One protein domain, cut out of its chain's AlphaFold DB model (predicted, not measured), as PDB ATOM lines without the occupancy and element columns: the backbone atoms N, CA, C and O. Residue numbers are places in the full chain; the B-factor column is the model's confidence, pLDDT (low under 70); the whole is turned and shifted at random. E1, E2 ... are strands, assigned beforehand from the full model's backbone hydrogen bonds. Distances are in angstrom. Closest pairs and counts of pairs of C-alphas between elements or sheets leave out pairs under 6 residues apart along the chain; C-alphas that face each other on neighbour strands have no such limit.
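AT A GLANCE: This is residues 3 to 80 of the 405 residues of the protein "Invasin" of Klebsiella pneumoniae (UniProt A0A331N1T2). Little regular structure: two bent strand lines, E3 into E4 and E5 into E6, follow each other through a tight link, with E2 paired to E4, E1 to E6 and E7 to E5, and long loops, residues 3 to 24, 33 to 44 and 64 to 76, make up much of the rest. The 78 printed residues include seven named strands, E1 to E7 in order along the chain, and no named helix; six of them form three antiparallel two-strand sheets, E1 - E6, E2 - E4 and E5 - E7, while E3 pairs with no named strand; the class is all strand, with only 22 of the 78 residues in named elements. The whole is compact, radius of gyration of the C-alphas 13.0 A, spanning 38 by 28 by 19 A.

HOW THE PARTS SIT: E5, residues 56 to 59, is antiparallel to E7, residues 77 to 79; N 77 and O 59 are 2.8 A apart. E5 runs on at 39 degrees into E6, residues 61 to 63, antiparallel to E1, residues 25 to 27, with N 62 and O 26 at 2.9 A. E3, residues 45 to 47, pairs with no named strand and runs on at 52 degrees into E4, residues 50 to 52. E4 is antiparallel to E2, residues 30 to 32; N 51 and O 31 are 2.8 A apart.

IN THESE COORDINATES: E1 begins at C-alpha 25 (-6.884, -37.173, 9.017); E7, 7.0 A long, ends at C-alpha 79 (0.431, -52.562, 3.895).

THE WHOLE: The printed part has no cut. Links E2 to E3 and E6 to E7 are long. No printed residue is under 70.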
ATOM      1  N   VAL A   3     -12.376 -43.443  13.546       96.69
ATOM      2  CA  VAL A   3     -12.018 -42.334  14.436       96.69
ATOM      3  C   VAL A   3     -13.046 -42.283  15.555       96.69
ATOM      4  O   VAL A   3     -14.236 -42.410  15.284       96.69
ATOM      5  N   THR A   4     -12.604 -42.074  16.790       96.94
ATOM      6  CA  THR A   4     -13.491 -41.887  17.943       96.94
ATOM      7  C   THR A   4     -13.320 -40.467  18.458       96.94
ATOM      8  O   THR A   4     -12.231 -40.106  18.897       96.94
ATOM      9  N   LEU A   5     -14.384 -39.669  18.415       96.38
ATOM     10  CA  LEU A   5     -14.397 -38.306  18.936       96.38
ATOM     11  C   LEU A   5     -15.179 -38.259  20.246       96.38
ATOM     12  O   LEU A   5     -16.351 -38.640  20.312       96.38
ATOM     13  N   LYS A   6     -14.517 -37.758  21.287       95.19
ATOM     14  CA  LYS A   6     -15.125 -37.453  22.582       95.19
ATOM     15  C   LYS A   6     -14.834 -36.010  22.959       95.19
ATOM     16  O   LYS A   6     -13.778 -35.486  22.611       95.19
ATOM     17  N   ASP A   7     -15.764 -35.387  23.667       93.62
ATOM     18  CA  ASP A   7     -15.540 -34.077  24.266       93.62
ATOM     19  C   ASP A   7     -14.696 -34.181  25.552       93.62
ATOM     20  O   ASP A   7     -14.314 -35.268  25.998       93.62
ATOM     21  N   ALA A   8     -14.413 -33.033  26.175       91.88
ATOM     22  CA  ALA A   8     -13.646 -32.966  27.419       91.88
ATOM     23  C   ALA A   8     -14.327 -33.677  28.610       91.88
ATOM     24  O   ALA A   8     -13.648 -34.034  29.571       91.88
ATOM     25  N   ALA A   9     -15.645 -33.901  28.556       94.75
ATOM     26  CA  ALA A   9     -16.397 -34.660  29.554       94.75
ATOM     27  C   ALA A   9     -16.426 -36.173  29.251       94.75
ATOM     28  O   ALA A   9     -16.994 -36.948  30.021       94.75
ATOM     29  N   GLY A  10     -15.816 -36.610  28.144       93.00
ATOM     30  CA  GLY A  10     -15.787 -38.000  27.696       93.00
ATOM     31  C   GLY A  10     -17.051 -38.452  26.962       93.00
ATOM     32  O   GLY A  10     -17.192 -39.649  26.691       93.00
ATOM     33  N   SER A  11     -17.950 -37.525  26.634       96.19
ATOM     34  CA  SER A  11     -19.179 -37.797  25.891       96.19
ATOM     35  C   SER A  11     -18.908 -37.875  24.389       96.19
ATOM     36  O   SER A  11     -18.014 -37.214  23.868       96.19
ATOM     37  N   ALA A  12     -19.663 -38.726  23.694       96.94
ATOM     38  CA  ALA A  12     -19.539 -38.941  22.256       96.94
ATOM     39  C   ALA A  12     -19.898 -37.674  21.463       96.94
ATOM     40  O   ALA A  12     -20.943 -37.070  21.702       96.94
ATOM     41  N   VAL A  13     -19.061 -37.304  20.489       96.31
ATOM     42  CA  VAL A  13     -19.316 -36.165  19.592       96.31
ATOM     43  C   VAL A  13     -19.886 -36.673  18.270       96.31
ATOM     44  O   VAL A  13     -19.176 -37.326  17.506       96.31
ATOM     45  N   THR A  14     -21.145 -36.349  17.975       96.88
ATOM     46  CA  THR A  14     -21.833 -36.671  16.709       96.88
ATOM     47  C   THR A  14     -21.957 -35.431  15.810       96.88
ATOM     48  O   THR A  14     -21.777 -34.298  16.256       96.88
ATOM     49  N   GLY A  15     -22.225 -35.626  14.521       95.62
ATOM     50  CA  GLY A  15     -22.405 -34.577  13.515       95.62
ATOM     51  C   GLY A  15     -21.117 -33.914  13.012       95.62
ATOM     52  O   GLY A  15     -21.190 -32.978  12.220       95.62
ATOM     53  N   ALA A  16     -19.936 -34.384  13.425       95.06
ATOM     54  CA  ALA A  16     -18.647 -33.736  13.155       95.06
ATOM     55  C   ALA A  16     -17.890 -34.306  11.938       95.06
ATOM     56  O   ALA A  16     -16.686 -34.100  11.795       95.06
ATOM     57  N   ALA A  17     -18.576 -35.015  11.033       94.81
ATOM     58  CA  ALA A  17     -17.943 -35.651   9.873       94.81
ATOM     59  C   ALA A  17     -17.232 -34.646   8.942       94.81
ATOM     60  O   ALA A  17     -16.213 -34.978   8.340       94.81
ATOM     61  N   SER A  18     -17.731 -33.407   8.853       93.31
ATOM     62  CA  SER A  18     -17.118 -32.323   8.069       93.31
ATOM     63  C   SER A  18     -15.764 -31.859   8.613       93.31
ATOM     64  O   SER A  18     -14.964 -31.318   7.853       93.31
ATOM     65  N   SER A  19     -15.482 -32.096   9.898       94.06
ATOM     66  CA  SER A  19     -14.202 -31.765  10.531       94.06
ATOM     67  C   SER A  19     -13.101 -32.782  10.210       94.06
ATOM     68  O   SER A  19     -11.924 -32.487  10.391       94.06
ATOM     69  N   LEU A  20     -13.454 -33.974   9.714       95.00
ATOM     70  CA  LEU A  20     -12.512 -35.036   9.347       95.00
ATOM     71  C   LEU A  20     -12.008 -34.854   7.904       95.00
ATOM     72  O   LEU A  20     -12.177 -35.712   7.036       95.00
ATOM     73  N   THR A  21     -11.409 -33.698   7.631       93.12
ATOM     74  CA  THR A  21     -10.849 -33.358   6.316       93.12
ATOM     75  C   THR A  21      -9.568 -34.147   6.015       93.12
ATOM     76  O   THR A  21      -9.014 -34.822   6.883       93.12
ATOM     77  N   ALA A  22      -9.067 -34.046   4.778       89.19
ATOM     78  CA  ALA A  22      -7.784 -34.642   4.389       89.19
ATOM     79  C   ALA A  22      -6.583 -34.058   5.161       89.19
ATOM     80  O   ALA A  22      -5.585 -34.750   5.338       89.19
ATOM     81  N   ASP A  23      -6.699 -32.818   5.649       90.44
ATOM     82  CA  ASP A  23      -5.680 -32.184   6.493       90.44
ATOM     83  C   ASP A  23      -5.775 -32.661   7.947       90.44
ATOM     84  O   ASP A  23      -4.760 -32.783   8.635       90.44
ATOM     85  N   ALA A  24      -6.993 -32.950   8.417       95.06
ATOM     86  CA  ALA A  24      -7.231 -33.406   9.780       95.06
ATOM     87  C   ALA A  24      -6.904 -34.891   9.971       95.06
ATOM     88  O   ALA A  24      -6.435 -35.279  11.042       95.06
ATOM     89  N   VAL A  25      -7.156 -35.733   8.960       96.25
ATOM     90  CA  VAL A  25      -6.884 -37.173   9.017       96.25
ATOM     91  C   VAL A  25      -5.962 -37.602   7.889       96.25
ATOM     92  O   VAL A  25      -6.353 -37.644   6.724       96.25
ATOM     93  N   THR A  26      -4.767 -38.053   8.257       95.31
ATOM     94  CA  THR A  26      -3.805 -38.635   7.318       95.31
ATOM     95  C   THR A  26      -3.623 -40.118   7.609       95.31
ATOM     96  O   THR A  26      -3.324 -40.505   8.740       95.31
ATOM     97  N   VAL A  27      -3.755 -40.961   6.587       96.50
ATOM     98  CA  VAL A  27      -3.502 -42.404   6.680       96.50
ATOM     99  C   VAL A  27      -2.284 -42.714   5.819       96.50
ATOM    100  O   VAL A  27      -2.367 -42.677   4.595       96.50
ATOM    101  N   ALA A  28      -1.133 -42.959   6.449       96.56
ATOM    102  CA  ALA A  28       0.112 -43.213   5.727       96.56
ATOM    103  C   ALA A  28      -0.039 -44.336   4.678       96.56
ATOM    104  O   ALA A  28      -0.577 -45.407   4.952       96.56
ATOM    105  N   ASN A  29       0.449 -44.081   3.462       96.12
ATOM    106  CA  ASN A  29       0.407 -45.000   2.318       96.12
ATOM    107  C   ASN A  29      -0.997 -45.489   1.901       96.12
ATOM    108  O   ASN A  29      -1.129 -46.492   1.187       96.12
ATOM    109  N   ALA A  30      -2.059 -44.780   2.280       95.81
ATOM    110  CA  ALA A  30      -3.407 -45.048   1.810       95.81
ATOM    111  C   ALA A  30      -4.143 -43.745   1.495       95.81
ATOM    112  O   ALA A  30      -3.928 -42.713   2.122       95.81
ATOM    113  N   THR A  31      -5.057 -43.798   0.536       94.06
ATOM    114  CA  THR A  31      -5.902 -42.655   0.178       94.06
ATOM    115  C   THR A  31      -7.349 -42.975   0.492       94.06
ATOM    116  O   THR A  31      -7.761 -44.134   0.395       94.06
ATOM    117  N   LEU A  32      -8.144 -41.966   0.858       93.75
ATOM    118  CA  LEU A  32      -9.583 -42.163   1.002       93.75
ATOM    119  C   LEU A  32     -10.122 -42.723  -0.320       93.75
ATOM    120  O   LEU A  32      -9.772 -42.244  -1.402       93.75
ATOM    121  N   LYS A  33     -10.908 -43.796  -0.241       94.06
ATOM    122  CA  LYS A  33     -11.418 -44.477  -1.426       94.06
ATOM    123  C   LYS A  33     -12.263 -43.492  -2.231       94.06
ATOM    124  O   LYS A  33     -13.142 -42.835  -1.678       94.06
ATOM    125  N   SER A  34     -12.013 -43.412  -3.537       91.06
ATOM    126  CA  SER A  34     -12.760 -42.515  -4.424       91.06
ATOM    127  C   SER A  34     -14.271 -42.717  -4.268       91.06
ATOM    128  O   SER A  34     -14.751 -43.854  -4.250       91.06
ATOM    129  N   GLY A  35     -15.008 -41.613  -4.130       89.06
ATOM    130  CA  GLY A  35     -16.456 -41.616  -3.902       89.06
ATOM    131  C   GLY A  35     -16.895 -42.020  -2.489       89.06
ATOM    132  O   GLY A  35     -18.090 -42.151  -2.254       89.06
ATOM    133  N   SER A  36     -15.964 -42.230  -1.553       90.38
ATOM    134  CA  SER A  36     -16.275 -42.428  -0.132       90.38
ATOM    135  C   SER A  36     -16.148 -41.116   0.641       90.38
ATOM    136  O   SER A  36     -15.336 -40.258   0.302       90.38
ATOM    137  N   SER A  37     -16.926 -40.986   1.711       92.44
ATOM    138  CA  SER A  37     -16.825 -39.928   2.717       92.44
ATOM    139  C   SER A  37     -16.727 -40.555   4.107       92.44
ATOM    140  O   SER A  37     -16.843 -41.774   4.254       92.44
ATOM    141  N   TRP A  38     -16.519 -39.730   5.129       96.62
ATOM    142  CA  TRP A  38     -16.717 -40.174   6.504       96.62
ATOM    143  C   TRP A  38     -18.199 -40.430   6.770       96.62
ATOM    144  O   TRP A  38     -19.045 -39.602   6.429       96.62
ATOM    145  N   THR A  39     -18.494 -41.571   7.385       96.50
ATOM    146  CA  THR A  39     -19.821 -41.921   7.893       96.50
ATOM    147  C   THR A  39     -19.830 -41.715   9.397       96.50
ATOM    148  O   THR A  39     -19.006 -42.304  10.096       96.50
ATOM    149  N   ASP A  40     -20.753 -40.891   9.882       97.31
ATOM    150  CA  ASP A  40     -21.045 -40.764  11.308       97.31
ATOM    151  C   ASP A  40     -21.938 -41.925  11.755       97.31
ATOM    152  O   ASP A  40     -23.030 -42.125  11.215       97.31
ATOM    153  N   ASN A  41     -21.469 -42.694  12.733       97.19
ATOM    154  CA  ASN A  41     -22.208 -43.830  13.277       97.19
ATOM    155  C   ASN A  41     -23.196 -43.421  14.386       97.19
ATOM    156  O   ASN A  41     -23.885 -44.277  14.935       97.19
ATOM    157  N   ASN A  42     -23.301 -42.124  14.694       96.94
ATOM    158  CA  ASN A  42     -24.155 -41.535  15.729       96.94
ATOM    159  C   ASN A  42     -23.847 -42.012  17.159       96.94
ATOM    160  O   ASN A  42     -24.686 -41.896  18.050       96.94
ATOM    161  N   ASP A  43     -22.640 -42.521  17.395       96.62
ATOM    162  CA  ASP A  43     -22.159 -42.997  18.698       96.62
ATOM    163  C   ASP A  43     -20.804 -42.376  19.092       96.62
ATOM    164  O   ASP A  43     -20.141 -42.825  20.027       96.62
ATOM    165  N   GLY A  44     -20.384 -41.327  18.373       96.56
ATOM    166  CA  GLY A  44     -19.073 -40.694  18.516       96.56
ATOM    167  C   GLY A  44     -17.970 -41.364  17.702       96.56
ATOM    168  O   GLY A  44     -16.836 -40.885  17.717       96.56
ATOM    169  N   THR A  45     -18.271 -42.447  16.981       97.75
ATOM    170  CA  THR A  45     -17.343 -43.063  16.035       97.75
ATOM    171  C   THR A  45     -17.669 -42.686  14.594       97.75
ATOM    172  O   THR A  45     -18.823 -42.567  14.187       97.75
ATOM    173  N   TYR A  46     -16.614 -42.521  13.802       98.06
ATOM    174  CA  TYR A  46     -16.681 -42.179  12.390       98.06
ATOM    175  C   TYR A  46     -15.900 -43.204  11.592       98.06
ATOM    176  O   TYR A  46     -14.774 -43.554  11.954       98.06
ATOM    177  N   THR A  47     -16.470 -43.675  10.487       96.75
ATOM    178  CA  THR A  47     -15.826 -44.671   9.626       96.75
ATOM    179  C   THR A  47     -15.476 -44.099   8.262       96.75
ATOM    180  O   THR A  47     -16.268 -43.411   7.627       96.75
ATOM    181  N   GLY A  48     -14.256 -44.395   7.814       95.38
ATOM    182  CA  GLY A  48     -13.740 -44.028   6.500       95.38
ATOM    183  C   GLY A  48     -13.138 -45.243   5.802       95.38
ATOM    184  O   GLY A  48     -12.389 -46.024   6.411       95.38
ATOM    185  N   THR A  49     -13.454 -45.411   4.517       95.38
ATOM    186  CA  THR A  49     -12.886 -46.482   3.686       95.38
ATOM    187  C   THR A  49     -11.684 -45.955   2.918       95.38
ATOM    188  O   THR A  49     -11.809 -44.995   2.166       95.38
ATOM    189  N   PHE A  50     -10.530 -46.600   3.080       95.50
ATOM    190  CA  PHE A  50      -9.277 -46.213   2.431       95.50
ATOM    191  C   PHE A  50      -8.802 -47.312   1.478       95.50
ATOM    192  O   PHE A  50      -9.000 -48.501   1.733       95.50
ATOM    193  N   THR A  51      -8.165 -46.902   0.388       94.31
ATOM    194  CA  THR A  51      -7.464 -47.778  -0.549       94.31
ATOM    195  C   THR A  51      -5.976 -47.739  -0.221       94.31
ATOM    196  O   THR A  51      -5.363 -46.674  -0.239       94.31
ATOM    197  N   ALA A  52      -5.404 -48.901   0.089       94.88
ATOM    198  CA  ALA A  52      -3.964 -49.057   0.249       94.88
ATOM    199  C   ALA A  52      -3.248 -48.776  -1.081       94.88
ATOM    200  O   ALA A  52      -3.711 -49.219  -2.132       94.88
ATOM    201  N   THR A  53      -2.135 -48.044  -1.029       93.44
ATOM    202  CA  THR A  53      -1.394 -47.622  -2.230       93.44
ATOM    203  C   THR A  53       0.032 -48.156  -2.228       93.44
ATOM    204  O   THR A  53       0.410 -48.870  -3.156       93.44
ATOM    205  N   THR A  54       0.792 -47.883  -1.164       93.94
ATOM    206  CA  THR A  54       2.215 -48.231  -1.072       93.94
ATOM    207  C   THR A  54       2.480 -49.227   0.049       93.94
ATOM    208  O   THR A  54       2.044 -49.033   1.186       93.94
ATOM    209  N   ALA A  55       3.228 -50.288  -0.249       93.88
ATOM    210  CA  ALA A  55       3.645 -51.239   0.777       93.88
ATOM    211  C   ALA A  55       4.546 -50.566   1.831       93.88
ATOM    212  O   ALA A  55       5.359 -49.699   1.518       93.88
ATOM    213  N   GLY A  56       4.396 -50.949   3.096       92.75
ATOM    214  CA  GLY A  56       5.160 -50.385   4.205       92.75
ATOM    215  C   GLY A  56       4.794 -51.027   5.538       92.75
ATOM    216  O   GLY A  56       3.704 -51.572   5.697       92.75
ATOM    217  N   THR A  57       5.707 -50.962   6.503       93.56
ATOM    218  CA  THR A  57       5.522 -51.474   7.868       93.56
ATOM    219  C   THR A  57       5.673 -50.342   8.880       93.56
ATOM    220  O   THR A  57       6.289 -49.318   8.590       93.56
ATOM    221  N   GLY A  58       5.081 -50.497  10.068       96.06
ATOM    222  CA  GLY A  58       5.148 -49.462  11.108       96.06
ATOM    223  C   GLY A  58       4.361 -48.191  10.771       96.06
ATOM    224  O   GLY A  58       4.579 -47.151  11.391       96.06
ATOM    225  N   LEU A  59       3.460 -48.262   9.790       97.50
ATOM    226  CA  LEU A  59       2.644 -47.142   9.344       97.50
ATOM    227  C   LEU A  59       1.637 -46.769  10.432       97.50
ATOM    228  O   LEU A  59       1.138 -47.637  11.146       97.50
ATOM    229  N   LYS A  60       1.307 -45.484  10.536       97.56
ATOM    230  CA  LYS A  60       0.278 -44.989  11.452       97.56
ATOM    231  C   LYS A  60      -0.664 -44.037  10.735       97.56
ATOM    232  O   LYS A  60      -0.293 -43.377   9.765       97.56
ATOM    233  N   ALA A  61      -1.905 -44.003  11.192       97.38
ATOM    234  CA  ALA A  61      -2.845 -42.959  10.846       97.38
ATOM    235  C   ALA A  61      -2.768 -41.897  11.938       97.38
ATOM    236  O   ALA A  61      -2.573 -42.243  13.103       97.38
ATOM    237  N   SER A  62      -2.921 -40.632  11.572       96.94
ATOM    238  CA  SER A  62      -2.987 -39.545  12.541       96.94
ATOM    239  C   SER A  62      -4.234 -38.709  12.369       96.94
ATOM    240  O   SER A  62      -4.696 -38.495  11.248       96.94
ATOM    241  N   LEU A  63      -4.742 -38.241  13.504       97.31
ATOM    242  CA  LEU A  63      -5.858 -37.321  13.619       97.31
ATOM    243  C   LEU A  63      -5.374 -36.059  14.330       97.31
ATOM    244  O   LEU A  63      -4.857 -36.130  15.444       97.31
ATOM    245  N   LYS A  64      -5.574 -34.903  13.706       97.06
ATOM    246  CA  LYS A  64      -5.372 -33.600  14.330       97.06
ATOM    247  C   LYS A  64      -6.493 -32.661  13.910       97.06
ATOM    248  O   LYS A  64      -6.510 -32.177  12.784       97.06
ATOM    249  N   LEU A  65      -7.431 -32.410  14.818       95.25
ATOM    250  CA  LEU A  65      -8.455 -31.390  14.602       95.25
ATOM    251  C   LEU A  65      -7.853 -29.990  14.775       95.25
ATOM    252  O   LEU A  65      -6.831 -29.828  15.439       95.25
ATOM    253  N   THR A  66      -8.490 -28.976  14.187       91.38
ATOM    254  CA  THR A  66      -7.987 -27.588  14.159       91.38
ATOM    255  C   THR A  66      -7.637 -27.045  15.546       91.38
ATOM    256  O   THR A  66      -6.613 -26.383  15.701       91.38
ATOM    257  N   ASP A  67      -8.443 -27.379  16.553       89.81
ATOM    258  CA  ASP A  67      -8.285 -26.876  17.922       89.81
ATOM    259  C   ASP A  67      -7.366 -27.758  18.791       89.81
ATOM    260  O   ASP A  67      -7.259 -27.548  19.999       89.81
ATOM    261  N   TRP A  68      -6.718 -28.777  18.214       94.25
ATOM    262  CA  TRP A  68      -5.823 -29.677  18.944       94.25
ATOM    263  C   TRP A  68      -4.366 -29.218  18.858       94.25
ATOM    264  O   TRP A  68      -3.827 -28.977  17.773       94.25
ATOM    265  N   THR A  69      -3.688 -29.172  20.007       92.75
ATOM    266  CA  THR A  69      -2.241 -28.914  20.075       92.75
ATOM    267  C   THR A  69      -1.458 -30.078  19.468       92.75
ATOM    268  O   THR A  69      -0.673 -29.893  18.528       92.75
ATOM    269  N   ASP A  70      -1.746 -31.284  19.952       94.56
ATOM    270  CA  ASP A  70      -1.079 -32.521  19.567       94.56
ATOM    271  C   ASP A  70      -1.974 -33.371  18.665       94.56
ATOM    272  O   ASP A  70      -3.202 -33.306  18.718       94.56
ATOM    273  N   LYS A  71      -1.339 -34.170  17.809       95.94
ATOM    274  CA  LYS A  71      -2.038 -35.182  17.016       95.94
ATOM    275  C   LYS A  71      -2.200 -36.456  17.838       95.94
ATOM    276  O   LYS A  71      -1.308 -36.810  18.606       95.94
ATOM    277  N   ASP A  72      -3.285 -37.173  17.592       96.25
ATOM    278  CA  ASP A  72      -3.433 -38.556  18.028       96.25
ATOM    279  C   ASP A  72      -2.973 -39.510  16.916       96.25
ATOM    280  O   ASP A  72      -3.045 -39.176  15.727       96.25
ATOM    281  N   GLU A  73      -2.483 -40.690  17.289       97.12
ATOM    282  CA  GLU A  73      -1.978 -41.696  16.355       97.12
ATOM    283  C   GLU A  73      -2.588 -43.074  16.607       97.12
ATOM    284  O   GLU A  73      -2.728 -43.534  17.738       97.12
ATOM    285  N   SER A  74      -2.867 -43.796  15.525       97.44
ATOM    286  CA  SER A  74      -3.280 -45.192  15.614       97.44
ATOM    287  C   SER A  74      -2.153 -46.098  16.125       97.44
ATOM    288  O   SER A  74      -0.962 -45.771  16.072       97.44
ATOM    289  N   ALA A  75      -2.520 -47.329  16.489       97.25
ATOM    290  CA  ALA A  75      -1.562 -48.428  16.508       97.25
ATOM    291  C   ALA A  75      -0.886 -48.584  15.132       97.25
ATOM    292  O   ALA A  75      -1.445 -48.203  14.096       97.25
ATOM    293  N   ALA A  76       0.322 -49.150  15.129       97.69
ATOM    294  CA  ALA A  76       1.046 -49.421  13.897       97.69
ATOM    295  C   ALA A  76       0.314 -50.470  13.042       97.69
ATOM    296  O   ALA A  76      -0.172 -51.475  13.562       97.69
ATOM    297  N   TYR A  77       0.288 -50.261  11.730       96.50
ATOM    298  CA  TYR A  77      -0.190 -51.222  10.742       96.50
ATOM    299  C   TYR A  77       0.839 -51.420   9.626       96.50
ATOM    300  O   TYR A  77       1.855 -50.725   9.539       96.50
ATOM    301  N   ALA A  78       0.576 -52.408   8.773       94.62
ATOM    302  CA  ALA A  78       1.362 -52.674   7.583       94.62
ATOM    303  C   ALA A  78       0.455 -52.755   6.355       94.62
ATOM    304  O   ALA A  78      -0.675 -53.237   6.433       94.62
ATOM    305  N   ILE A  79       0.980 -52.305   5.221       94.69
ATOM    306  CA  ILE A  79       0.431 -52.562   3.895       94.69
ATOM    307  C   ILE A  79       1.417 -53.492   3.196       94.69
ATOM    308  O   ILE A  79       2.602 -53.184   3.094       94.69
ATOM    309  N   THR A  80       0.938 -54.639   2.729       93.12
ATOM    310  CA  THR A  80       1.745 -55.599   1.971       93.12
ATOM    311  C   THR A  80       1.513 -55.414   0.479       93.12
ATOM    312  O   THR A  80       0.406 -55.068   0.066       93.12
TER     313      THR A  80